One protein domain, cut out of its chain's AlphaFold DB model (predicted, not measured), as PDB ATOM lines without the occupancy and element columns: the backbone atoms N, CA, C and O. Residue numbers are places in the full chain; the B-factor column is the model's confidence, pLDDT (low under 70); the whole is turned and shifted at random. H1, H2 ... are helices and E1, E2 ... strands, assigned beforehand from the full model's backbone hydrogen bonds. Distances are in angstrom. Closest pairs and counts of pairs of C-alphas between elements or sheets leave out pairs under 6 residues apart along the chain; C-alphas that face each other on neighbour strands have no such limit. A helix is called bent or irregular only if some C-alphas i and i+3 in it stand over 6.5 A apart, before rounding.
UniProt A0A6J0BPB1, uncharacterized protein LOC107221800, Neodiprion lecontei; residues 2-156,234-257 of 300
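What this domain is: This is residues 2 to 156 and 234 to 257 of the 300 residues of the protein "uncharacterized protein LOC107221800" of Neodiprion lecontei (UniProt A0A6J0BPB1). Three long helices, H1, H3 and H6, lie side by side in a row with H3 in the middle, running the same way along the longest axis; H2, H4, H5 and H9 cover one face of this row, with H7 and H8 farther out on that side. A small two-stranded hairpin, E1 and E2, sits at one far end, and residues 23 to 29 stick out. The printed part has 179 residues, with nine named helices and two named strands in the order H1 H2 H3 E1 E2 H4 H5 H6 H7 H8 H9, the sheet antiparallel and the class mostly helix. It is compact, with a radius of gyration of the C-alphas of 16.8 A, yet elongated, spanning 57 by 36 by 25 A.

Where its parts are: H1, residues 2 to 23, begins at C-alpha 2 (-26.671, 20.813, 77.995) and is 31.6 A long. H2, residues 28 to 44, measures 24.0 A, and H3, residues 48 to 68, 30.4 A. The strands are E1, residues 79 to 82, and E2, residues 87 to 90. H4, residues 93 to 108, measures 22.3 A; H5 is residues 112 to 120. H6, residues 126 to 145, measures 28.1 A. H7, residues 150 to 156, is only just irregular: C-alphas 150 and 153 are 6.8 A apart. H8 is residues 234 to 243; H9, residues 246 to 255, ends at C-alpha 255 (1.229, 26.895, 45.985).

How they stand to each other: H1, H2 and H3 form an up-and-down bundle, each running against the one before. H1 touches H3 at a shallow tilt of 7 degrees, the same way, closest at the C-alphas of Arg 11 and Val 50, 4.6 A. H3 touches residues 127 to 135 of H6, closest at C-alphas Val 52 and Val 128, 5.3 A. H5 is the hub, touching five helices, among them H8, closest at C-alphas Gly 114 and Ala 241, 3.7 A. H9 touches H7, closest at C-alphas Pro 150 and Asn 247, 5.4 A, and residues 101 to 108 of H4, closest at C-alphas Leu 104 and Arg 246, 5.8 A. In the hairpin of E1 and E2, N 89 and O 80 are 2.8 A apart, within hydrogen-bond range. Every O i to N i+4 pair is within that range in H1, H2, H3, H4, H5, H6, H8 and H9; H7 has 0 of 3, and 0 of 4 O i to N i+3 pairs.

The domain as a whole: The C-alphas farthest apart, of Thr 2 and Ser 90, are 56.6 A apart. Residues 157 to 233 are not printed; C-alphas 156 and 234 are 35.4 A apart across this cut. Of the links printed whole, none is long. The pLDDT is under 70 at residues 2 to 4 and 152 to 156.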
ATOM      1  N   THR A   2     -26.435  19.387  78.349       60.72
ATOM      2  CA  THR A   2     -26.671  20.813  77.995       60.72
ATOM      3  C   THR A   2     -25.874  21.264  76.765       60.72
ATOM      4  O   THR A   2     -26.469  21.727  75.795       60.72
ATOM      5  N   ASN A   3     -24.554  21.056  76.757       63.72
ATOM      6  CA  ASN A   3     -23.672  21.550  75.690       63.72
ATOM      7  C   ASN A   3     -23.964  20.911  74.319       63.72
ATOM      8  O   ASN A   3     -23.860  21.580  73.299       63.72
ATOM      9  N   GLU A   4     -24.375  19.639  74.293       66.81
ATOM     10  CA  GLU A   4     -24.777  18.941  73.060       66.81
ATOM     11  C   GLU A   4     -26.047  19.563  72.467       66.81
ATOM     12  O   GLU A   4     -26.120  19.792  71.263       66.81
ATOM     13  N   SER A   5     -27.031  19.907  73.311       80.12
ATOM     14  CA  SER A   5     -28.233  20.612  72.850       80.12
ATOM     15  C   SER A   5     -27.911  22.004  72.300       80.12
ATOM     16  O   SER A   5     -28.506  22.426  71.311       80.12
ATOM     17  N   GLU A   6     -26.925  22.693  72.882       87.75
ATOM     18  CA  GLU A   6     -26.489  24.006  72.414       87.75
ATOM     19  C   GLU A   6     -25.775  23.917  71.058       87.75
ATOM     20  O   GLU A   6     -26.107  24.674  70.149       87.75
ATOM     21  N   ALA A   7     -24.858  22.957  70.885       89.88
ATOM     22  CA  ALA A   7     -24.174  22.715  69.614       89.88
ATOM     23  C   ALA A   7     -25.167  22.399  68.480       89.88
ATOM     24  O   ALA A   7     -25.078  22.992  67.404       89.88
ATOM     25  N   ILE A   8     -26.178  21.560  68.748       93.44
ATOM     26  CA  ILE A   8     -27.275  21.292  67.805       93.44
ATOM     27  C   ILE A   8     -28.009  22.593  67.450       93.44
ATOM     28  O   ILE A   8     -28.171  22.896  66.270       93.44
ATOM     29  N   VAL A   9     -28.407  23.406  68.435       95.69
ATOM     30  CA  VAL A   9     -29.102  24.683  68.179       95.69
ATOM     31  C   VAL A   9     -28.240  25.647  67.354       95.69
ATOM     32  O   VAL A   9     -28.757  26.254  66.414       95.69
ATOM     33  N   ARG A  10     -26.933  25.766  67.637       96.25
ATOM     34  CA  ARG A  10     -26.017  26.595  66.833       96.25
ATOM     35  C   ARG A  10     -25.885  26.059  65.403       96.25
ATOM     36  O   ARG A  10     -25.944  26.849  64.464       96.25
ATOM     37  N   ARG A  11     -25.796  24.737  65.211       96.88
ATOM     38  CA  ARG A  11     -25.735  24.094  63.885       96.88
ATOM     39  C   ARG A  11     -26.983  24.393  63.054       96.88
ATOM     40  O   ARG A  11     -26.860  24.873  61.927       96.88
ATOM     41  N   GLU A  12     -28.174  24.182  63.619       97.38
ATOM     42  CA  GLU A  12     -29.439  24.464  62.928       97.38
ATOM     43  C   GLU A  12     -29.605  25.966  62.631       97.38
ATOM     44  O   GLU A  12     -30.065  26.338  61.550       97.38
ATOM     45  N   ALA A  13     -29.169  26.854  63.535       97.62
ATOM     46  CA  ALA A  13     -29.177  28.300  63.300       97.62
ATOM     47  C   ALA A  13     -28.249  28.710  62.140       97.62
ATOM     48  O   ALA A  13     -28.631  29.526  61.298       97.62
ATOM     49  N   VAL A  14     -27.055  28.116  62.048       97.94
ATOM     50  CA  VAL A  14     -26.114  28.352  60.942       97.94
ATOM     51  C   VAL A  14     -26.677  27.849  59.615       97.94
ATOM     52  O   VAL A  14     -26.637  28.567  58.611       97.94
ATOM     53  N   MET A  15     -27.266  26.649  59.611       97.50
ATOM     54  CA  MET A  15     -27.961  26.101  58.446       97.50
ATOM     55  C   MET A  15     -29.114  27.006  57.999       97.50
ATOM     56  O   MET A  15     -29.225  27.299  56.808       97.50
ATOM     57  N   LEU A  16     -29.918  27.521  58.936       97.56
ATOM     58  CA  LEU A  16     -30.997  28.463  58.642       97.56
ATOM     59  C   LEU A  16     -30.474  29.764  58.021       97.56
ATOM     60  O   LEU A  16     -31.011  30.199  57.006       97.56
ATOM     61  N   VAL A  17     -29.418  30.379  58.566       97.75
ATOM     62  CA  VAL A  17     -28.834  31.609  57.995       97.75
ATOM     63  C   VAL A  17     -28.311  31.375  56.571       97.75
ATOM     64  O   VAL A  17     -28.521  32.221  55.699       97.75
ATOM     65  N   LYS A  18     -27.708  30.212  56.300       97.12
ATOM     66  CA  LYS A  18     -27.309  29.802  54.945       97.12
ATOM     67  C   LYS A  18     -28.504  29.691  53.996       97.12
ATOM     68  O   LYS A  18     -28.467  30.284  52.919       97.12
ATOM     69  N   GLU A  19     -29.571  28.993  54.379       97.19
ATOM     70  CA  GLU A  19     -30.768  28.897  53.531       97.19
ATOM     71  C   GLU A  19     -31.445  30.266  53.342       97.19
ATOM     72  O   GLU A  19     -31.855  30.603  52.233       97.19
ATOM     73  N   LEU A  20     -31.491  31.118  54.374       96.19
ATOM     74  CA  LEU A  20     -32.000  32.488  54.258       96.19
ATOM     75  C   LEU A  20     -31.185  33.316  53.256       96.19
ATOM     76  O   LEU A  20     -31.791  34.037  52.462       96.19
ATOM     77  N   TYR A  21     -29.852  33.213  53.264       96.19
ATOM     78  CA  TYR A  21     -28.975  33.892  52.303       96.19
ATOM     79  C   TYR A  21     -29.220  33.426  50.857       96.19
ATOM     80  O   TYR A  21     -29.300  34.255  49.953       96.19
ATOM     81  N   VAL A  22     -29.382  32.117  50.634       94.75
ATOM     82  CA  VAL A  22     -29.606  31.542  49.293       94.75
ATOM     83  C   VAL A  22     -31.003  31.865  48.748       94.75
ATOM     84  O   VAL A  22     -31.151  32.187  47.570       94.75
ATOM     85  N   GLN A  23     -32.037  31.787  49.589       93.06
ATOM     86  CA  GLN A  23     -33.442  31.861  49.164       93.06
ATOM     87  C   GLN A  23     -33.969  33.296  48.984       93.06
ATOM     88  O   GLN A  23     -35.039  33.490  48.402       93.06
ATOM     89  N   ARG A  24     -33.289  34.319  49.523       89.12
ATOM     90  CA  ARG A  24     -33.816  35.695  49.582       89.12
ATOM     91  C   ARG A  24     -32.761  36.750  49.271       89.12
ATOM     92  O   ARG A  24     -31.598  36.634  49.631       89.12
ATOM     93  N   LYS A  25     -33.211  37.854  48.669       90.12
ATOM     94  CA  LYS A  25     -32.414  39.080  48.555       90.12
ATOM     95  C   LYS A  25     -32.552  39.890  49.839       90.12
ATOM     96  O   LYS A  25     -33.663  40.273  50.199       90.12
ATOM     97  N   TRP A  26     -31.428  40.175  50.484       94.00
ATOM     98  CA  TRP A  26     -31.367  40.938  51.729       94.00
ATOM     99  C   TRP A  26     -30.721  42.316  51.526       94.00
ATOM    100  O   TRP A  26     -29.908  42.481  50.610       94.00
ATOM    101  N   PRO A  27     -31.035  43.309  52.380       95.50
ATOM    102  CA  PRO A  27     -30.287  44.560  52.447       95.50
ATOM    103  C   PRO A  27     -28.796  44.316  52.715       95.50
ATOM    104  O   PRO A  27     -28.422  43.364  53.403       95.50
ATOM    105  N   ARG A  28     -27.930  45.207  52.216       92.00
ATOM    106  CA  ARG A  28     -26.468  45.070  52.362       92.00
ATOM    107  C   ARG A  28     -26.019  44.989  53.828       92.00
ATOM    108  O   ARG A  28     -25.087  44.244  54.103       92.00
ATOM    109  N   SER A  29     -26.677  45.706  54.743       95.94
ATOM    110  CA  SER A  29     -26.432  45.624  56.192       95.94
ATOM    111  C   SER A  29     -26.644  44.205  56.721       95.94
ATOM    112  O   SER A  29     -25.708  43.604  57.234       95.94
ATOM    113  N   THR A  30     -27.818  43.621  56.471       96.50
ATOM    114  CA  THR A  30     -28.157  42.251  56.875       96.50
ATOM    115  C   THR A  30     -27.200  41.216  56.280       96.50
ATOM    116  O   THR A  30     -26.773  40.303  56.979       96.50
ATOM    117  N   VAL A  31     -26.797  41.361  55.009       95.62
ATOM    118  CA  VAL A  31     -25.780  40.467  54.419       95.62
ATOM    119  C   VAL A  31     -24.433  40.619  55.127       95.62
ATOM    120  O   VAL A  31     -23.768  39.617  55.367       95.62
ATOM    121  N   ASN A  32     -24.029  41.844  55.477       95.50
ATOM    122  CA  ASN A  32     -22.783  42.083  56.201       95.50
ATOM    123  C   ASN A  32     -22.815  41.435  57.598       95.50
ATOM    124  O   ASN A  32     -21.873  40.721  57.934       95.50
ATOM    125  N   GLU A  33     -23.905  41.606  58.352       96.81
ATOM    126  CA  GLU A  33     -24.141  40.961  59.656       96.81
ATOM    127  C   GLU A  33     -24.062  39.429  59.551       96.81
ATOM    128  O   GLU A  33     -23.315  38.798  60.300       96.81
ATOM    129  N   MET A  34     -24.747  38.831  58.565       97.44
ATOM    130  CA  MET A  34     -24.667  37.391  58.283       97.44
ATOM    131  C   MET A  34     -23.224  36.952  58.000       97.44
ATOM    132  O   MET A  34     -22.751  35.982  58.588       97.44
ATOM    133  N   THR A  35     -22.495  37.670  57.137       96.75
ATOM    134  CA  THR A  35     -21.099  37.328  56.812       96.75
ATOM    135  C   THR A  35     -20.148  37.503  57.998       96.75
ATOM    136  O   THR A  35     -19.242  36.693  58.169       96.75
ATOM    137  N   GLN A  36     -20.367  38.500  58.860       96.69
ATOM    138  CA  GLN A  36     -19.557  38.711  60.060       96.69
ATOM    139  C   GLN A  36     -19.796  37.600  61.090       96.69
ATOM    140  O   GLN A  36     -18.834  37.028  61.601       96.69
ATOM    141  N   ALA A  37     -21.058  37.234  61.338       97.44
ATOM    142  CA  ALA A  37     -21.399  36.108  62.203       97.44
ATOM    143  C   ALA A  37     -20.778  34.796  61.688       97.44
ATOM    144  O   ALA A  37     -20.163  34.063  62.455       97.44
ATOM    145  N   MET A  38     -20.849  34.537  60.378       97.94
ATOM    146  CA  MET A  38     -20.264  33.337  59.762       97.94
ATOM    147  C   MET A  38     -18.734  33.328  59.734       97.94
ATOM    148  O   MET A  38     -18.141  32.253  59.690       97.94
ATOM    149  N   CYS A  39     -18.084  34.492  59.784       97.44
ATOM    150  CA  CYS A  39     -16.638  34.590  59.982       97.44
ATOM    151  C   CYS A  39     -16.259  34.118  61.397       97.44
ATOM    152  O   CYS A  39     -15.442  33.210  61.550       97.44
ATOM    153  N   VAL A  40     -16.928  34.667  62.419       97.06
ATOM    154  CA  VAL A  40     -16.714  34.301  63.829       97.06
ATOM    155  C   VAL A  40     -17.014  32.824  64.072       97.06
ATOM    156  O   VAL A  40     -16.190  32.128  64.652       97.06
ATOM    157  N   VAL A  41     -18.147  32.313  63.589       97.38
ATOM    158  CA  VAL A  41     -18.535  30.910  63.802       97.38
ATOM    159  C   VAL A  41     -17.572  29.934  63.114       97.38
ATOM    160  O   VAL A  41     -17.152  28.963  63.738       97.38
ATOM    161  N   ALA A  42     -17.172  30.186  61.861       97.12
ATOM    162  CA  ALA A  42     -16.264  29.289  61.135       97.12
ATOM    163  C   ALA A  42     -14.871  29.173  61.784       97.12
ATOM    164  O   ALA A  42     -14.220  28.137  61.657       97.12
ATOM    165  N   ILE A  43     -14.411  30.229  62.464       95.50
ATOM    166  CA  ILE A  43     -13.080  30.290  63.080       95.50
ATOM    167  C   ILE A  43     -13.111  29.853  64.551       95.50
ATOM    168  O   ILE A  43     -12.231  29.103  64.978       95.50
ATOM    169  N   SER A  44     -14.117  30.303  65.306       94.50
ATOM    170  CA  SER A  44     -14.079  30.337  66.772       94.50
ATOM    171  C   SER A  44     -15.032  29.372  67.478       94.50
ATOM    172  O   SER A  44     -14.902  29.219  68.693       94.50
ATOM    173  N   ASP A  45     -15.984  28.737  66.781       95.31
ATOM    174  CA  ASP A  45     -16.871  27.756  67.424       95.31
ATOM    175  C   ASP A  45     -16.078  26.518  67.894       95.31
ATOM    176  O   ASP A  45     -15.042  26.161  67.329       95.31
ATOM    177  N   LEU A  46     -16.545  25.875  68.962       92.31
ATOM    178  CA  LEU A  46     -15.919  24.676  69.522       92.31
ATOM    179  C   LEU A  46     -16.399  23.393  68.831       92.31
ATOM    180  O   LEU A  46     -15.742  22.364  68.946       92.31
ATOM    181  N   ASP A  47     -17.538  23.448  68.140       93.94
ATOM    182  CA  ASP A  47     -18.126  22.309  67.451       93.94
ATOM    183  C   ASP A  47     -17.786  22.321  65.949       93.94
ATOM    184  O   ASP A  47     -18.018  23.296  65.222       93.94
ATOM    185  N   TRP A  48     -17.225  21.208  65.475       95.06
ATOM    186  CA  TRP A  48     -16.762  21.074  64.097       95.06
ATOM    187  C   TRP A  48     -17.914  21.048  63.081       95.06
ATOM    188  O   TRP A  48     -17.722  21.510  61.955       95.06
ATOM    189  N   GLU A  49     -19.107  20.555  63.436       95.75
ATOM    190  CA  GLU A  49     -20.268  20.553  62.538       95.75
ATOM    191  C   GLU A  49     -20.798  21.973  62.347       95.75
ATOM    192  O   GLU A  49     -21.168  22.356  61.231       95.75
ATOM    193  N   VAL A  50     -20.797  22.778  63.414       97.38
ATOM    194  CA  VAL A  50     -21.169  24.197  63.351       97.38
ATOM    195  C   VAL A  50     -20.181  24.960  62.456       97.38
ATOM    196  O   VAL A  50     -20.610  25.640  61.515       97.38
ATOM    197  N   LYS A  51     -18.866  24.766  62.651       97.62
ATOM    198  CA  LYS A  51     -17.816  25.313  61.766       97.62
ATOM    199  C   LYS A  51     -17.996  24.889  60.303       97.62
ATOM    200  O   LYS A  51     -17.973  25.738  59.412       97.62
ATOM    201  N   VAL A  52     -18.201  23.594  60.033       97.94
ATOM    202  CA  VAL A  52     -18.398  23.068  58.668       97.94
ATOM    203  C   VAL A  52     -19.625  23.694  58.007       97.94
ATOM    204  O   VAL A  52     -19.551  24.092  56.845       97.94
ATOM    205  N   ASN A  53     -20.736  23.866  58.726       98.19
ATOM    206  CA  ASN A  53     -21.918  24.523  58.166       98.19
ATOM    207  C   ASN A  53     -21.683  26.018  57.869       98.19
ATOM    208  O   ASN A  53     -22.182  26.514  56.856       98.19
ATOM    209  N   ALA A  54     -20.859  26.715  58.657       98.25
ATOM    210  CA  ALA A  54     -20.443  28.088  58.358       98.25
ATOM    211  C   ALA A  54     -19.497  28.160  57.137       98.25
ATOM    212  O   ALA A  54     -19.610  29.061  56.307       98.25
ATOM    213  N   ILE A  55     -18.629  27.166  56.937       98.38
ATOM    214  CA  ILE A  55     -17.816  27.024  55.712       98.38
ATOM    215  C   ILE A  55     -18.705  26.747  54.482       98.38
ATOM    216  O   ILE A  55     -18.488  27.311  53.406       98.38
ATOM    217  N   LEU A  56     -19.766  25.948  54.636       98.19
ATOM    218  CA  LEU A  56     -20.761  25.721  53.580       98.19
ATOM    219  C   LEU A  56     -21.602  26.970  53.260       98.19
ATOM    220  O   LEU A  56     -22.041  27.111  52.120       98.19
ATOM    221  N   PHE A  57     -21.779  27.904  54.201       98.44
ATOM    222  CA  PHE A  57     -22.290  29.245  53.890       98.44
ATOM    223  C   PHE A  57     -21.343  29.998  52.952       98.44
ATOM    224  O   PHE A  57     -21.777  30.475  51.901       98.44
ATOM    225  N   TRP A  58     -20.042  30.034  53.255       98.31
ATOM    226  CA  TRP A  58     -19.059  30.716  52.407       98.31
ATOM    227  C   TRP A  58     -18.991  30.142  50.989       98.31
ATOM    228  O   TRP A  58     -18.880  30.903  50.028       98.31
ATOM    229  N   LYS A  59     -19.169  28.827  50.821       97.94
ATOM    230  CA  LYS A  59     -19.318  28.186  49.504       97.94
ATOM    231  C   LYS A  59     -20.453  28.795  48.665       97.94
ATOM    232  O   LYS A  59     -20.254  29.059  47.478       97.94
ATOM    233  N   GLU A  60     -21.624  29.031  49.256       97.38
ATOM    234  CA  GLU A  60     -22.755  29.638  48.542       97.38
ATOM    235  C   GLU A  60     -22.559  31.151  48.325       97.38
ATOM    236  O   GLU A  60     -22.943  31.657  47.272       97.38
ATOM    237  N   VAL A  61     -21.876  31.862  49.236       97.12
ATOM    238  CA  VAL A  61     -21.451  33.264  49.022       97.12
ATOM    239  C   VAL A  61     -20.526  33.379  47.804       97.12
ATOM    240  O   VAL A  61     -20.767  34.196  46.916       97.12
ATOM    241  N   ILE A  62     -19.501  32.526  47.718       97.56
ATOM    242  CA  ILE A  62     -18.549  32.468  46.597       97.56
ATOM    243  C   ILE A  62     -19.279  32.206  45.274       97.56
ATOM    244  O   ILE A  62     -19.086  32.928  44.293       97.56
ATOM    245  N   LYS A  63     -20.154  31.198  45.255       96.06
ATOM    246  CA  LYS A  63     -20.989  30.857  44.098       96.06
ATOM    247  C   LYS A  63     -21.872  32.034  43.675       96.06
ATOM    248  O   LYS A  63     -21.909  32.348  42.490       96.06
ATOM    249  N   SER A  64     -22.526  32.708  44.624       94.50
ATOM    250  CA  SER A  64     -23.358  33.889  44.366       94.50
ATOM    251  C   SER A  64     -22.555  35.017  43.709       94.50
ATOM    252  O   SER A  64     -22.926  35.480  42.631       94.50
ATOM    253  N   HIS A  65     -21.392  35.374  44.272       94.56
ATOM    254  CA  HIS A  65     -20.517  36.406  43.705       94.56
ATOM    255  C   HIS A  65     -20.053  36.061  42.278       94.56
ATOM    256  O   HIS A  65     -20.115  36.923  41.401       94.56
ATOM    257  N   PHE A  66     -19.658  34.815  41.986       94.81
ATOM    258  CA  PHE A  66     -19.309  34.421  40.612       94.81
ATOM    259  C   PHE A  66     -20.514  34.406  39.655       94.81
ATOM    260  O   PHE A  66     -20.385  34.835  38.504       94.81
ATOM    261  N   CYS A  67     -21.689  33.966  40.109       92.81
ATOM    262  CA  CYS A  67     -22.917  34.012  39.312       92.81
ATOM    263  C   CYS A  67     -23.361  35.449  39.004       92.81
ATOM    264  O   CYS A  67     -23.832  35.716  37.897       92.81
ATOM    265  N   ASP A  68     -23.149  36.404  39.913       90.75
ATOM    266  CA  ASP A  68     -23.393  37.825  39.645       90.75
ATOM    267  C   ASP A  68     -22.412  38.429  38.628       90.75
ATOM    268  O   ASP A  68     -22.800  39.327  37.876       90.75
ATOM    269  N   GLN A  69     -21.199  37.880  38.499       91.62
ATOM    270  CA  GLN A  69     -20.310  38.191  37.372       91.62
ATOM    271  C   GLN A  69     -20.685  37.460  36.061       91.62
ATOM    272  O   GLN A  69     -20.092  37.727  35.012       91.62
ATOM    273  N   GLY A  70     -21.682  36.572  36.077       90.88
ATOM    274  CA  GLY A  70     -22.202  35.879  34.892       90.88
ATOM    275  C   GLY A  70     -21.702  34.446  34.684       90.88
ATOM    276  O   GLY A  70     -21.858  33.934  33.575       90.88
ATOM    277  N   MET A  71     -21.125  33.808  35.709       92.31
ATOM    278  CA  MET A  71     -20.834  32.368  35.708       92.31
ATOM    279  C   MET A  71     -22.137  31.554  35.794       92.31
ATOM    280  O   MET A  71     -22.968  31.808  36.668       92.31
ATOM    281  N   LEU A  72     -22.299  30.554  34.928       90.75
ATOM    282  CA  LEU A  72     -23.437  29.630  34.899       90.75
ATOM    283  C   LEU A  72     -22.924  28.192  35.050       90.75
ATOM    284  O   LEU A  72     -21.923  27.817  34.444       90.75
ATOM    285  N   ASP A  73     -23.570  27.402  35.907       87.88
ATOM    286  CA  ASP A  73     -23.254  25.981  36.137       87.88
ATOM    287  C   ASP A  73     -21.764  25.680  36.423       87.88
ATOM    288  O   ASP A  73     -21.236  24.619  36.099       87.88
ATOM    289  N   GLY A  74     -21.071  26.631  37.064       86.50
ATOM    290  CA  GLY A  74     -19.648  26.526  37.411       86.50
ATOM    291  C   GLY A  74     -18.668  26.959  36.315       86.50
ATOM    292  O   GLY A  74     -17.462  26.843  36.516       86.50
ATOM    293  N   THR A  75     -19.151  27.478  35.181       91.38
ATOM    294  CA  THR A  75     -18.315  27.952  34.066       91.38
ATOM    295  C   THR A  75     -18.762  29.323  33.555       91.38
ATOM    296  O   THR A  75     -19.927  29.703  33.656       91.38
ATOM    297  N   PHE A  76     -17.841  30.114  33.013       91.62
ATOM    298  CA  PHE A  76     -18.191  31.325  32.272       91.62
ATOM    299  C   PHE A  76     -18.536  30.960  30.816       91.62
ATOM    300  O   PHE A  76     -17.662  30.445  30.113       91.62
ATOM    301  N   PRO A  77     -19.775  31.204  30.347       91.81
ATOM    302  CA  PRO A  77     -20.172  30.935  28.966       91.81
ATOM    303  C   PRO A  77     -19.584  31.976  28.003       91.81
ATOM    304  O   PRO A  77     -19.373  33.126  28.380       91.81
ATOM    305  N   THR A  78     -19.414  31.621  26.724       88.81
ATOM    306  CA  THR A  78     -18.914  32.536  25.670       88.81
ATOM    307  C   THR A  78     -19.737  33.822  25.541       88.81
ATOM    308  O   THR A  78     -19.210  34.867  25.167       88.81
ATOM    309  N   HIS A  79     -21.030  33.763  25.866       87.12
ATOM    310  CA  HIS A  79     -21.916  34.920  25.921       87.12
ATOM    311  C   HIS A  79     -22.738  34.887  27.210       87.12
ATOM    312  O   HIS A  79     -23.272  33.843  27.579       87.12
ATOM    313  N   THR A  80     -22.888  36.034  27.871       88.50
ATOM    314  CA  THR A  80     -23.726  36.179  29.071       88.50
ATOM    315  C   THR A  80     -24.574  37.446  28.996       88.50
ATOM    316  O   THR A  80     -24.243  38.384  28.267       88.50
ATOM    317  N   PHE A  81     -25.668  37.516  29.752       82.38
ATOM    318  CA  PHE A  81     -26.485  38.726  29.834       82.38
ATOM    319  C   PHE A  81     -25.915  39.686  30.887       82.38
ATOM    320  O   PHE A  81     -25.953  39.414  32.087       82.38
ATOM    321  N   SER A  82     -25.405  40.842  30.455       79.38
ATOM    322  CA  SER A  82     -24.991  41.902  31.375       79.38
ATOM    323  C   SER A  82     -26.228  42.556  31.994       79.38
ATOM    324  O   SER A  82     -26.963  43.264  31.307       79.38
ATOM    325  N   LYS A  83     -26.440  42.355  33.304       76.94
ATOM    326  CA  LYS A  83     -27.518  43.013  34.074       76.94
ATOM    327  C   LYS A  83     -27.416  44.546  34.013       76.94
ATOM    328  O   LYS A  83     -28.435  45.223  33.925       76.94
ATOM    329  N   GLU A  84     -26.189  45.064  34.029       74.69
ATOM    330  CA  GLU A  84     -25.848  46.490  33.958       74.69
ATOM    331  C   GLU A  84     -26.205  47.096  32.593       74.69
ATOM    332  O   GLU A  84     -26.985  48.040  32.513       74.69
ATOM    333  N   HIS A  85     -25.703  46.502  31.506       75.75
ATOM    334  CA  HIS A  85     -25.887  47.024  30.148       75.75
ATOM    335  C   HIS A  85     -27.176  46.528  29.463       75.75
ATOM    336  O   HIS A  85     -27.423  46.868  28.308       75.75
ATOM    337  N   ARG A  86     -27.959  45.682  30.148       83.38
ATOM    338  CA  ARG A  86     -29.189  45.015  29.673       83.38
ATOM    339  C   ARG A  86     -29.062  44.359  28.289       83.38
ATOM    340  O   ARG A  86     -30.013  44.349  27.512       83.38
ATOM    341  N   LYS A  87     -27.887  43.806  27.979       86.75
ATOM    342  CA  LYS A  87     -27.575  43.194  26.679       86.75
ATOM    343  C   LYS A  87     -26.731  41.936  26.831       86.75
ATOM    344  O   LYS A  87     -26.010  41.776  27.817       86.75
ATOM    345  N   ILE A  88     -26.782  41.077  25.817       85.06
ATOM    346  CA  ILE A  88     -25.840  39.967  25.675       85.06
ATOM    347  C   ILE A  88     -24.452  40.556  25.393       85.06
ATOM    348  O   ILE A  88     -24.295  41.406  24.515       85.06
ATOM    349  N   VAL A  89     -23.456  40.123  26.159       84.56
ATOM    350  CA  VAL A  89     -22.045  40.471  25.979       84.56
ATOM    351  C   VAL A  89     -21.240  39.198  25.765       84.56
ATOM    352  O   VAL A  89     -21.462  38.199  26.451       84.56
ATOM    353  N   SER A  90     -20.313  39.230  24.811       87.75
ATOM    354  CA  SER A  90     -19.302  38.185  24.665       87.75
ATOM    355  C   SER A  90     -18.317  38.262  25.826       87.75
ATOM    356  O   SER A  90     -17.918  39.356  26.224       87.75
ATOM    357  N   LEU A  91     -17.939  37.108  26.361       87.94
ATOM    358  CA  LEU A  91     -16.918  36.973  27.385       87.94
ATOM    359  C   LEU A  91     -15.637  36.445  26.740       87.94
ATOM    360  O   LEU A  91     -15.558  35.276  26.371       87.94
ATOM    361  N   ASP A  92     -14.645  37.321  26.594       89.56
ATOM    362  CA  ASP A  92     -13.278  36.911  26.276       89.56
ATOM    363  C   ASP A  92     -12.499  36.539  27.553       89.56
ATOM    364  O   ASP A  92     -12.947  36.768  28.681       89.56
ATOM    365  N   GLU A  93     -11.315  35.949  27.385       89.25
ATOM    366  CA  GLU A  93     -10.484  35.496  28.506       89.25
ATOM    367  C   GLU A  93     -10.041  36.648  29.438       89.25
ATOM    368  O   GLU A  93      -9.903  36.440  30.645       89.25
ATOM    369  N   GLN A  94      -9.861  37.871  28.915       89.62
ATOM    370  CA  GLN A  94      -9.452  39.040  29.707       89.62
ATOM    371  C   GLN A  94     -10.615  39.564  30.560       89.62
ATOM    372  O   GLN A  94     -10.430  39.877  31.736       89.62
ATOM    373  N   GLU A  95     -11.824  39.623  30.001       89.62
ATOM    374  CA  GLU A  95     -13.036  40.036  30.710       89.62
ATOM    375  C   GLU A  95     -13.466  38.988  31.753       89.62
ATOM    376  O   GLU A  95     -13.839  39.366  32.865       89.62
ATOM    377  N   ILE A  96     -13.337  37.684  31.464       92.19
ATOM    378  CA  ILE A  96     -13.557  36.617  32.461       92.19
ATOM    379  C   ILE A  96     -12.558  36.751  33.616       92.19
ATOM    380  O   ILE A  96     -12.966  36.772  34.779       92.19
ATOM    381  N   ARG A  97     -11.261  36.920  33.318       92.69
ATOM    382  CA  ARG A  97     -10.222  37.160  34.332       92.69
ATOM    383  C   ARG A  97     -10.553  38.374  35.194       92.69
ATOM    384  O   ARG A  97     -10.601  38.258  36.415       92.69
ATOM    385  N   LYS A  98     -10.832  39.526  34.580       91.69
ATOM    386  CA  LYS A  98     -11.193  40.774  35.273       91.69
ATOM    387  C   LYS A  98     -12.395  40.589  36.203       91.69
ATOM    388  O   LYS A  98     -12.389  41.088  37.326       91.69
ATOM    389  N   ARG A  99     -13.409  39.842  35.763       92.12
ATOM    390  CA  ARG A  99     -14.597  39.503  36.556       92.12
ATOM    391  C   ARG A  99     -14.295  38.587  37.735       92.12
ATOM    392  O   ARG A  99     -14.762  38.860  38.836       92.12
ATOM    393  N   ILE A 100     -13.482  37.552  37.533       94.56
ATOM    394  CA  ILE A 100     -13.013  36.677  38.616       94.56
ATOM    395  C   ILE A 100     -12.231  37.490  39.652       94.56
ATOM    396  O   ILE A 100     -12.525  37.410  40.840       94.56
ATOM    397  N   LEU A 101     -11.294  38.329  39.208       94.44
ATOM    398  CA  LEU A 101     -10.496  39.190  40.083       94.44
ATOM    399  C   LEU A 101     -11.361  40.186  40.876       94.44
ATOM    400  O   LEU A 101     -11.086  40.402  42.056       94.44
ATOM    401  N   LYS A 102     -12.424  40.732  40.269       94.19
ATOM    402  CA  LYS A 102     -13.420  41.580  40.946       94.19
ATOM    403  C   LYS A 102     -14.223  40.806  41.998       94.19
ATOM    404  O   LYS A 102     -14.374  41.292  43.114       94.19
ATOM    405  N   ALA A 103     -14.710  39.606  41.674       95.81
ATOM    406  CA  ALA A 103     -15.407  38.759  42.645       95.81
ATOM    407  C   ALA A 103     -14.500  38.406  43.837       95.81
ATOM    408  O   ALA A 103     -14.947  38.452  44.978       95.81
ATOM    409  N   LEU A 104     -13.218  38.117  43.593       96.38
ATOM    410  CA  LEU A 104     -12.251  37.855  44.661       96.38
ATOM    411  C   LEU A 104     -11.992  39.086  45.544       96.38
ATOM    412  O   LEU A 104     -11.895  38.919  46.755       96.38
ATOM    413  N   ASP A 105     -11.945  40.305  44.994       95.50
ATOM    414  CA  ASP A 105     -11.858  41.530  45.810       95.50
ATOM    415  C   ASP A 105     -13.110  41.716  46.682       95.50
ATOM    416  O   ASP A 105     -13.016  42.018  47.872       95.50
ATOM    417  N   GLU A 106     -14.303  41.506  46.119       95.00
ATOM    418  CA  GLU A 106     -15.567  41.574  46.865       95.00
ATOM    419  C   GLU A 106     -15.643  40.521  47.989       95.00
ATOM    420  O   GLU A 106     -16.179  40.808  49.060       95.00
ATOM    421  N   LEU A 107     -15.075  39.330  47.773       96.81
ATOM    422  CA  LEU A 107     -14.974  38.254  48.766       96.81
ATOM    423  C   LEU A 107     -13.903  38.537  49.835       96.81
ATOM    424  O   LEU A 107     -14.142  38.270  51.015       96.81
ATOM    425  N   ALA A 108     -12.755  39.111  49.457       95.81
ATOM    426  CA  ALA A 108     -11.698  39.531  50.384       95.81
ATOM    427  C   ALA A 108     -12.212  40.603  51.359       95.81
ATOM    428  O   ALA A 108     -12.065  40.464  52.569       95.81
ATOM    429  N   ASN A 109     -12.948  41.595  50.845       94.44
ATOM    430  CA  ASN A 109     -13.602  42.647  51.634       94.44
ATOM    431  C   ASN A 109     -14.663  42.132  52.633       94.44
ATOM    432  O   ASN A 109     -15.156  42.899  53.458       94.44
ATOM    433  N   ARG A 110     -15.046  40.849  52.554       94.69
ATOM    434  CA  ARG A 110     -15.939  40.157  53.501       94.69
ATOM    435  C   ARG A 110     -15.200  39.134  54.375       94.69
ATOM    436  O   ARG A 110     -15.851  38.314  55.011       94.69
ATOM    437  N   SER A 111     -13.866  39.121  54.349       96.06
ATOM    438  CA  SER A 111     -13.002  38.131  55.019       96.06
ATOM    439  C   SER A 111     -13.175  36.682  54.535       96.06
ATOM    440  O   SER A 111     -12.553  35.777  55.083       96.06
ATOM    441  N   CYS A 112     -13.955  36.434  53.474       97.62
ATOM    442  CA  CYS A 112     -14.248  35.085  52.974       97.62
ATOM    443  C   CYS A 112     -12.976  34.318  52.588       97.62
ATOM    444  O   CYS A 112     -12.854  33.126  52.866       97.62
ATOM    445  N   LEU A 113     -12.030  35.002  51.936       97.25
ATOM    446  CA  LEU A 113     -10.767  34.400  51.502       97.25
ATOM    447  C   LEU A 113      -9.894  34.012  52.701       97.25
ATOM    448  O   LEU A 113      -9.320  32.925  52.725       97.25
ATOM    449  N   GLY A 114      -9.849  34.868  53.724       96.00
ATOM    450  CA  GLY A 114      -9.110  34.608  54.951       96.00
ATOM    451  C   GLY A 114      -9.723  33.508  55.810       96.00
ATOM    452  O   GLY A 114      -8.983  32.659  56.300       96.00
ATOM    453  N   VAL A 115     -11.058  33.443  55.916       97.50
ATOM    454  CA  VAL A 115     -11.752  32.322  56.575       97.50
ATOM    455  C   VAL A 115     -11.352  30.996  55.931       97.50
ATOM    456  O   VAL A 115     -11.009  30.065  56.654       97.50
ATOM    457  N   LEU A 116     -11.332  30.904  54.594       97.12
ATOM    458  CA  LEU A 116     -10.926  29.677  53.897       97.12
ATOM    459  C   LEU A 116      -9.482  29.262  54.208       97.12
ATOM    460  O   LEU A 116      -9.253  28.078  54.436       97.12
ATOM    461  N   LEU A 117      -8.521  30.193  54.243       95.00
ATOM    462  CA  LEU A 117      -7.130  29.856  54.583       95.00
ATOM    463  C   LEU A 117      -6.988  29.442  56.053       95.00
ATOM    464  O   LEU A 117      -6.434  28.385  56.334       95.00
ATOM    465  N   VAL A 118      -7.554  30.213  56.984       95.00
ATOM    466  CA  VAL A 118      -7.477  29.939  58.430       95.00
ATOM    467  C   VAL A 118      -8.127  28.600  58.798       95.00
ATOM    468  O   VAL A 118      -7.628  27.889  59.668       95.00
ATOM    469  N   THR A 119      -9.226  28.233  58.135       94.38
ATOM    470  CA  THR A 119      -9.912  26.947  58.365       94.38
ATOM    471  C   THR A 119      -9.264  25.776  57.622       94.38
ATOM    472  O   THR A 119      -9.318  24.652  58.113       94.38
ATOM    473  N   LEU A 120      -8.588  26.015  56.491       91.69
ATOM    474  CA  LEU A 120      -7.707  25.026  55.855       91.69
ATOM    475  C   LEU A 120      -6.503  24.706  56.761       91.69
ATOM    476  O   LEU A 120      -6.145  23.542  56.933       91.69
ATOM    477  N   GLU A 121      -5.933  25.728  57.400       88.75
ATOM    478  CA  GLU A 121      -4.837  25.630  58.373       88.75
ATOM    479  C   GLU A 121      -5.271  25.030  59.732       88.75
ATOM    480  O   GLU A 121      -4.412  24.715  60.553       88.75
ATOM    481  N   ASP A 122      -6.564  24.781  59.992       82.81
ATOM    482  CA  ASP A 122      -7.035  24.381  61.331       82.81
ATOM    483  C   ASP A 122      -6.696  22.918  61.677       82.81
ATOM    484  O   ASP A 122      -7.314  21.969  61.194       82.81
ATOM    485  N   GLU A 123      -5.678  22.724  62.521       77.69
ATOM    486  CA  GLU A 123      -5.169  21.394  62.884       77.69
ATOM    487  C   GLU A 123      -6.092  20.584  63.807       77.69
ATOM    488  O   GLU A 123      -5.928  19.361  63.879       77.69
ATOM    489  N   SER A 124      -7.037  21.217  64.517       81.38
ATOM    490  CA  SER A 124      -7.920  20.501  65.452       81.38
ATOM    491  C   SER A 124      -8.912  19.584  64.747       81.38
ATOM    492  O   SER A 124      -9.124  18.462  65.198       81.38
ATOM    493  N   ASP A 125      -9.486  20.031  63.629       85.88
ATOM    494  CA  ASP A 125     -10.710  19.450  63.084       85.88
ATOM    495  C   ASP A 125     -10.543  19.075  61.606       85.88
ATOM    496  O   ASP A 125     -10.700  19.896  60.700       85.88
ATOM    497  N   PHE A 126     -10.268  17.796  61.329       88.69
ATOM    498  CA  PHE A 126     -10.062  17.317  59.953       88.69
ATOM    499  C   PHE A 126     -11.255  17.605  59.025       88.69
ATOM    500  O   PHE A 126     -11.053  17.922  57.855       88.69
ATOM    501  N   GLN A 127     -12.491  17.542  59.530       92.12
ATOM    502  CA  GLN A 127     -13.688  17.820  58.726       92.12
ATOM    503  C   GLN A 127     -13.798  19.302  58.328       92.12
ATOM    504  O   GLN A 127     -14.193  19.601  57.203       92.12
ATOM    505  N   VAL A 128     -13.388  20.218  59.213       94.50
ATOM    506  CA  VAL A 128     -13.328  21.671  58.962       94.50
ATOM    507  C   VAL A 128     -12.303  21.953  57.866       94.50
ATOM    508  O   VAL A 128     -12.642  22.526  56.828       94.50
ATOM    509  N   ARG A 129     -11.082  21.426  58.035       92.31
ATOM    510  CA  ARG A 129     -10.017  21.475  57.026       92.31
ATOM    511  C   ARG A 129     -10.465  20.921  55.678       92.31
ATOM    512  O   ARG A 129     -10.230  21.553  54.651       92.31
ATOM    513  N   LYS A 130     -11.106  19.751  55.668       92.62
ATOM    514  CA  LYS A 130     -11.583  19.090  54.449       92.62
ATOM    515  C   LYS A 130     -12.644  19.926  53.732       92.62
ATOM    516  O   LYS A 130     -12.536  20.112  52.525       92.62
ATOM    517  N   ALA A 131     -13.617  20.479  54.460       95.88
ATOM    518  CA  ALA A 131     -14.656  21.334  53.885       95.88
ATOM    519  C   ALA A 131     -14.065  22.578  53.195       95.88
ATOM    520  O   ALA A 131     -14.463  22.908  52.074       95.88
ATOM    521  N   SER A 132     -13.075  23.228  53.814       95.69
ATOM    522  CA  SER A 132     -12.369  24.361  53.200       95.69
ATOM    523  C   SER A 132     -11.454  23.933  52.054       95.69
ATOM    524  O   SER A 132     -11.435  24.592  51.015       95.69
ATOM    525  N   GLY A 133     -10.771  22.792  52.179       93.50
ATOM    526  CA  GLY A 133      -9.970  22.184  51.116       93.50
ATOM    527  C   GLY A 133     -10.782  21.883  49.855       93.50
ATOM    528  O   GLY A 133     -10.361  22.250  48.761       93.50
ATOM    529  N   ASP A 134     -11.987  21.327  49.989       94.88
ATOM    530  CA  ASP A 134     -12.892  21.059  48.863       94.88
ATOM    531  C   ASP A 134     -13.324  22.345  48.128       94.88
ATOM    532  O   ASP A 134     -13.501  22.341  46.903       94.88
ATOM    533  N   ILE A 135     -13.478  23.466  48.846       96.44
ATOM    534  CA  ILE A 135     -13.772  24.782  48.252       96.44
ATOM    535  C   ILE A 135     -12.522  25.347  47.567       96.44
ATOM    536  O   ILE A 135     -12.585  25.748  46.402       96.44
ATOM    537  N   VAL A 136     -11.377  25.333  48.251       95.50
ATOM    538  CA  VAL A 136     -10.092  25.819  47.726       95.50
ATOM    539  C   VAL A 136      -9.669  25.037  46.480       95.50
ATOM    540  O   VAL A 136      -9.231  25.642  45.504       95.50
ATOM    541  N   LYS A 137      -9.884  23.717  46.440       93.94
ATOM    542  CA  LYS A 137      -9.612  22.869  45.272       93.94
ATOM    543  C   LYS A 137     -10.455  23.266  44.058       93.94
ATOM    544  O   LYS A 137      -9.923  23.348  42.951       93.94
ATOM    545  N   ARG A 138     -11.741  23.582  44.253       93.25
ATOM    546  CA  ARG A 138     -12.623  24.098  43.185       93.25
ATOM    547  C   ARG A 138     -12.175  25.478  42.697       93.25
ATOM    548  O   ARG A 138     -12.121  25.702  41.493       93.25
ATOM    549  N   LEU A 139     -11.785  26.371  43.608       94.50
ATOM    550  CA  LEU A 139     -11.217  27.678  43.251       94.50
ATOM    551  C   LEU A 139      -9.909  27.525  42.460       94.50
ATOM    552  O   LEU A 139      -9.753  28.164  41.423       94.50
ATOM    553  N   LYS A 140      -9.015  26.620  42.878       93.19
ATOM    554  CA  LYS A 140      -7.767  26.295  42.170       93.19
ATOM    555  C   LYS A 140      -8.033  25.798  40.748       93.19
ATOM    556  O   LYS A 140      -7.362  26.239  39.820       93.19
ATOM    557  N   GLN A 141      -9.038  24.939  40.558       92.50
ATOM    558  CA  GLN A 141      -9.477  24.501  39.228       92.50
ATOM    559  C   GLN A 141      -9.911  25.696  38.367       92.50
ATOM    560  O   GLN A 141      -9.381  25.863  37.271       92.50
ATOM    561  N   SER A 142     -10.781  26.579  38.873       91.62
ATOM    562  CA  SER A 142     -11.175  27.801  38.154       91.62
ATOM    563  C   SER A 142      -9.984  28.718  37.841       91.62
ATOM    564  O   SER A 142      -9.921  29.287  36.752       91.62
ATOM    565  N   PHE A 143      -9.018  28.848  38.755       93.00
ATOM    566  CA  PHE A 143      -7.813  29.654  38.537       93.00
ATOM    567  C   PHE A 143      -6.947  29.086  37.406       93.00
ATOM    568  O   PHE A 143      -6.497  29.847  36.553       93.00
ATOM    569  N   VAL A 144      -6.784  27.762  37.335       92.00
ATOM    570  CA  VAL A 144      -6.095  27.094  36.218       92.00
ATOM    571  C   VAL A 144      -6.870  27.271  34.906       92.00
ATOM    572  O   VAL A 144      -6.282  27.689  33.911       92.00
ATOM    573  N   THR A 145      -8.188  27.029  34.898       92.00
ATOM    574  CA  THR A 145      -9.038  27.152  33.698       92.00
ATOM    575  C   THR A 145      -8.996  28.551  33.080       92.00
ATOM    576  O   THR A 145      -8.932  28.673  31.859       92.00
ATOM    577  N   TYR A 146      -8.999  29.605  33.901       91.50
ATOM    578  CA  TYR A 146      -9.043  31.001  33.442       91.50
ATOM    579  C   TYR A 146      -7.691  31.731  33.521       91.50
ATOM    580  O   TYR A 146      -7.637  32.959  33.412       91.50
ATOM    581  N   LYS A 147      -6.595  30.976  33.691       91.81
ATOM    582  CA  LYS A 147      -5.208  31.471  33.781       91.81
ATOM    583  C   LYS A 147      -5.073  32.650  34.757       91.81
ATOM    584  O   LYS A 147      -4.540  33.706  34.417       91.81
ATOM    585  N   ILE A 148      -5.617  32.476  35.959       91.06
ATOM    586  CA  ILE A 148      -5.519  33.431  37.063       91.06
ATOM    587  C   ILE A 148      -4.194  33.186  37.783       91.06
ATOM    588  O   ILE A 148      -3.994  32.129  38.379       91.06
ATOM    589  N   SER A 149      -3.297  34.169  37.744       87.12
ATOM    590  CA  SER A 149      -2.018  34.143  38.452       87.12
ATOM    591  C   SER A 149      -1.900  35.324  39.427       87.12
ATOM    592  O   SER A 149      -2.565  36.348  39.242       87.12
ATOM    593  N   PRO A 150      -1.018  35.239  40.444       79.06
ATOM    594  CA  PRO A 150      -0.736  36.350  41.362       79.06
ATOM    595  C   PRO A 150      -0.328  37.649  40.640       79.06
ATOM    596  O   PRO A 150      -0.642  38.751  41.088       79.06
ATOM    597  N   SER A 151       0.325  37.520  39.479       75.00
ATOM    598  CA  SER A 151       0.762  38.630  38.626       75.00
ATOM    599  C   SER A 151      -0.368  39.381  37.904       75.00
ATOM    600  O   SER A 151      -0.143  40.506  37.458       75.00
ATOM    601  N   CYS A 152      -1.590  38.835  37.816       68.38
ATOM    602  CA  CYS A 152      -2.697  39.475  37.089       68.38
ATOM    603  C   CYS A 152      -3.178  40.812  37.693       68.38
ATOM    604  O   CYS A 152      -3.960  41.515  37.057       68.38
ATOM    605  N   SER A 153      -2.725  41.192  38.893       54.97
ATOM    606  CA  SER A 153      -3.121  42.451  39.544       54.97
ATOM    607  C   SER A 153      -2.612  43.730  38.864       54.97
ATOM    608  O   SER A 153      -3.182  44.792  39.102       54.97
ATOM    609  N   MET A 154      -1.576  43.662  38.020       49.47
ATOM    610  CA  MET A 154      -1.014  44.853  37.359       49.47
ATOM    611  C   MET A 154      -1.861  45.353  36.170       49.47
ATOM    612  O   MET A 154      -1.849  46.543  35.862       49.47
ATOM    613  N   GLU A 155      -2.608  44.476  35.488       52.31
ATOM    614  CA  GLU A 155      -3.214  44.793  34.178       52.31
ATOM    615  C   GLU A 155      -4.377  45.805  34.256       52.31
ATOM    616  O   GLU A 155      -4.669  46.496  33.279       52.31
ATOM    617  N   THR A 156      -5.050  45.920  35.407       48.22
ATOM    618  CA  THR A 156      -6.264  46.745  35.554       48.22
ATOM    619  C   THR A 156      -6.006  48.230  35.807       48.22
ATOM    620  O   THR A 156      -6.920  49.026  35.604       48.22
ATOM    621  N   ASN A 234      -8.209  32.589  68.841       88.31
ATOM    622  CA  ASN A 234      -9.340  32.841  67.945       88.31
ATOM    623  C   ASN A 234      -9.346  34.297  67.445       88.31
ATOM    624  O   ASN A 234      -9.702  34.561  66.299       88.31
ATOM    625  N   GLU A 235      -8.893  35.224  68.283       90.25
ATOM    626  CA  GLU A 235      -8.744  36.648  68.005       90.25
ATOM    627  C   GLU A 235      -7.666  36.891  66.936       90.25
ATOM    628  O   GLU A 235      -7.941  37.539  65.927       90.25
ATOM    629  N   GLU A 236      -6.479  36.291  67.088       91.44
ATOM    630  CA  GLU A 236      -5.395  36.354  66.090       91.44
ATOM    631  C   GLU A 236      -5.805  35.683  64.764       91.44
ATOM    632  O   GLU A 236      -5.487  36.180  63.681       91.44
ATOM    633  N   LYS A 237      -6.555  34.571  64.824       93.06
ATOM    634  CA  LYS A 237      -7.136  33.912  63.641       93.06
ATOM    635  C   LYS A 237      -8.154  34.808  62.920       93.06
ATOM    636  O   LYS A 237      -8.133  34.871  61.690       93.06
ATOM    637  N   LEU A 238      -9.028  35.503  63.652       93.56
ATOM    638  CA  LEU A 238      -9.994  36.457  63.090       93.56
ATOM    639  C   LEU A 238      -9.293  37.672  62.472       93.56
ATOM    640  O   LEU A 238      -9.636  38.087  61.362       93.56
ATOM    641  N   GLU A 239      -8.270  38.204  63.141       93.88
ATOM    642  CA  GLU A 239      -7.451  39.294  62.616       93.88
ATOM    643  C   GLU A 239      -6.730  38.879  61.323       93.88
ATOM    644  O   GLU A 239      -6.836  39.584  60.316       93.88
ATOM    645  N   ARG A 240      -6.080  37.703  61.294       93.62
ATOM    646  CA  ARG A 240      -5.510  37.099  60.074       93.62
ATOM    647  C   ARG A 240      -6.568  37.004  58.974       93.62
ATOM    648  O   ARG A 240      -6.342  37.514  57.879       93.62
ATOM    649  N   ALA A 241      -7.745  36.446  59.265       94.19
ATOM    650  CA  ALA A 241      -8.815  36.286  58.281       94.19
ATOM    651  C   ALA A 241      -9.310  37.620  57.682       94.19
ATOM    652  O   ALA A 241      -9.682  37.666  56.508       94.19
ATOM    653  N   SER A 242      -9.283  38.710  58.455       93.56
ATOM    654  CA  SER A 242      -9.646  40.053  57.979       93.56
ATOM    655  C   SER A 242      -8.616  40.704  57.047       93.56
ATOM    656  O   SER A 242      -8.986  41.563  56.248       93.56
ATOM    657  N   LYS A 243      -7.340  40.300  57.131       94.56
ATOM    658  CA  LYS A 243      -6.225  40.905  56.382       94.56
ATOM    659  C   LYS A 243      -5.966  40.241  55.027       94.56
ATOM    660  O   LYS A 243      -5.386  40.888  54.158       94.56
ATOM    661  N   VAL A 244      -6.397  38.988  54.837       94.50
ATOM    662  CA  VAL A 244      -6.108  38.205  53.621       94.50
ATOM    663  C   VAL A 244      -6.704  38.861  52.375       94.50
ATOM    664  O   VAL A 244      -7.910  38.812  52.118       94.50
ATOM    665  N   GLY A 245      -5.821  39.440  51.563       93.62
ATOM    666  CA  GLY A 245      -6.164  40.041  50.280       93.62
ATOM    667  C   GLY A 245      -6.240  39.022  49.137       93.62
ATOM    668  O   GLY A 245      -5.743  37.899  49.229       93.62
ATOM    669  N   ARG A 246      -6.796  39.445  47.993       94.75
ATOM    670  CA  ARG A 246      -6.887  38.623  46.771       94.75
ATOM    671  C   ARG A 246      -5.550  37.994  46.360       94.75
ATOM    672  O   ARG A 246      -5.520  36.818  46.014       94.75
ATOM    673  N   ASN A 247      -4.466  38.770  46.346       91.88
ATOM    674  CA  ASN A 247      -3.174  38.304  45.820       91.88
ATOM    675  C   ASN A 247      -2.520  37.265  46.729       91.88
ATOM    676  O   ASN A 247      -2.028  36.256  46.234       91.88
ATOM    677  N   GLU A 248      -2.568  37.496  48.041       93.00
ATOM    678  CA  GLU A 248      -2.142  36.536  49.060       93.00
ATOM    679  C   GLU A 248      -2.940  35.235  48.928       93.00
ATOM    680  O   GLU A 248      -2.355  34.160  48.832       93.00
ATOM    681  N   PHE A 249      -4.268  35.329  48.798       94.88
ATOM    682  CA  PHE A 249      -5.115  34.161  48.585       94.88
ATOM    683  C   PHE A 249      -4.768  33.394  47.301       94.88
ATOM    684  O   PHE A 249      -4.581  32.183  47.353       94.88
ATOM    685  N   ILE A 250      -4.644  34.069  46.149       93.44
ATOM    686  CA  ILE A 250      -4.280  33.409  44.882       93.44
ATOM    687  C   ILE A 250      -2.908  32.734  45.005       93.44
ATOM    688  O   ILE A 250      -2.771  31.587  44.585       93.44
ATOM    689  N   GLN A 251      -1.916  33.405  45.602       92.44
ATOM    690  CA  GLN A 251      -0.590  32.834  45.841       92.44
ATOM    691  C   GLN A 251      -0.696  31.547  46.671       92.44
ATOM    692  O   GLN A 251      -0.256  30.497  46.206       92.44
ATOM    693  N   SER A 252      -1.343  31.612  47.838       91.00
ATOM    694  CA  SER A 252      -1.521  30.474  48.745       91.00
ATOM    695  C   SER A 252      -2.291  29.318  48.101       91.00
ATOM    696  O   SER A 252      -1.907  28.164  48.258       91.00
ATOM    697  N   VAL A 253      -3.344  29.584  47.323       90.38
ATOM    698  CA  VAL A 253      -4.116  28.531  46.633       90.38
ATOM    699  C   VAL A 253      -3.320  27.879  45.497       90.38
ATOM    700  O   VAL A 253      -3.431  26.670  45.275       90.38
ATOM    701  N   VAL A 254      -2.501  28.645  44.772       86.81
ATOM    702  CA  VAL A 254      -1.652  28.103  43.701       86.81
ATOM    703  C   VAL A 254      -0.538  27.224  44.279       86.81
ATOM    704  O   VAL A 254      -0.350  26.110  43.783       86.81
ATOM    705  N   THR A 255       0.141  27.660  45.346       85.44
ATOM    706  CA  THR A 255       1.229  26.895  45.985       85.44
ATOM    707  C   THR A 255       0.740  25.725  46.840       85.44
ATOM    708  O   THR A 255       1.425  24.709  46.903       85.44
ATOM    709  N   CYS A 256      -0.438  25.815  47.465       81.38
ATOM    710  CA  CYS A 256      -0.957  24.767  48.346       81.38
ATOM    711  C   CYS A 256      -1.293  23.474  47.584       81.38
ATOM    712  O   CYS A 256      -2.164  23.459  46.705       81.38
ATOM    713  N   ASP A 257      -0.651  22.368  47.964       78.75
ATOM    714  CA  ASP A 257      -1.067  21.016  47.588       78.75
ATOM    715  C   ASP A 257      -2.123  20.487  48.572       78.75
ATOM    716  O   ASP A 257      -1.840  19.736  49.505       78.75
TER     717      ASP A 257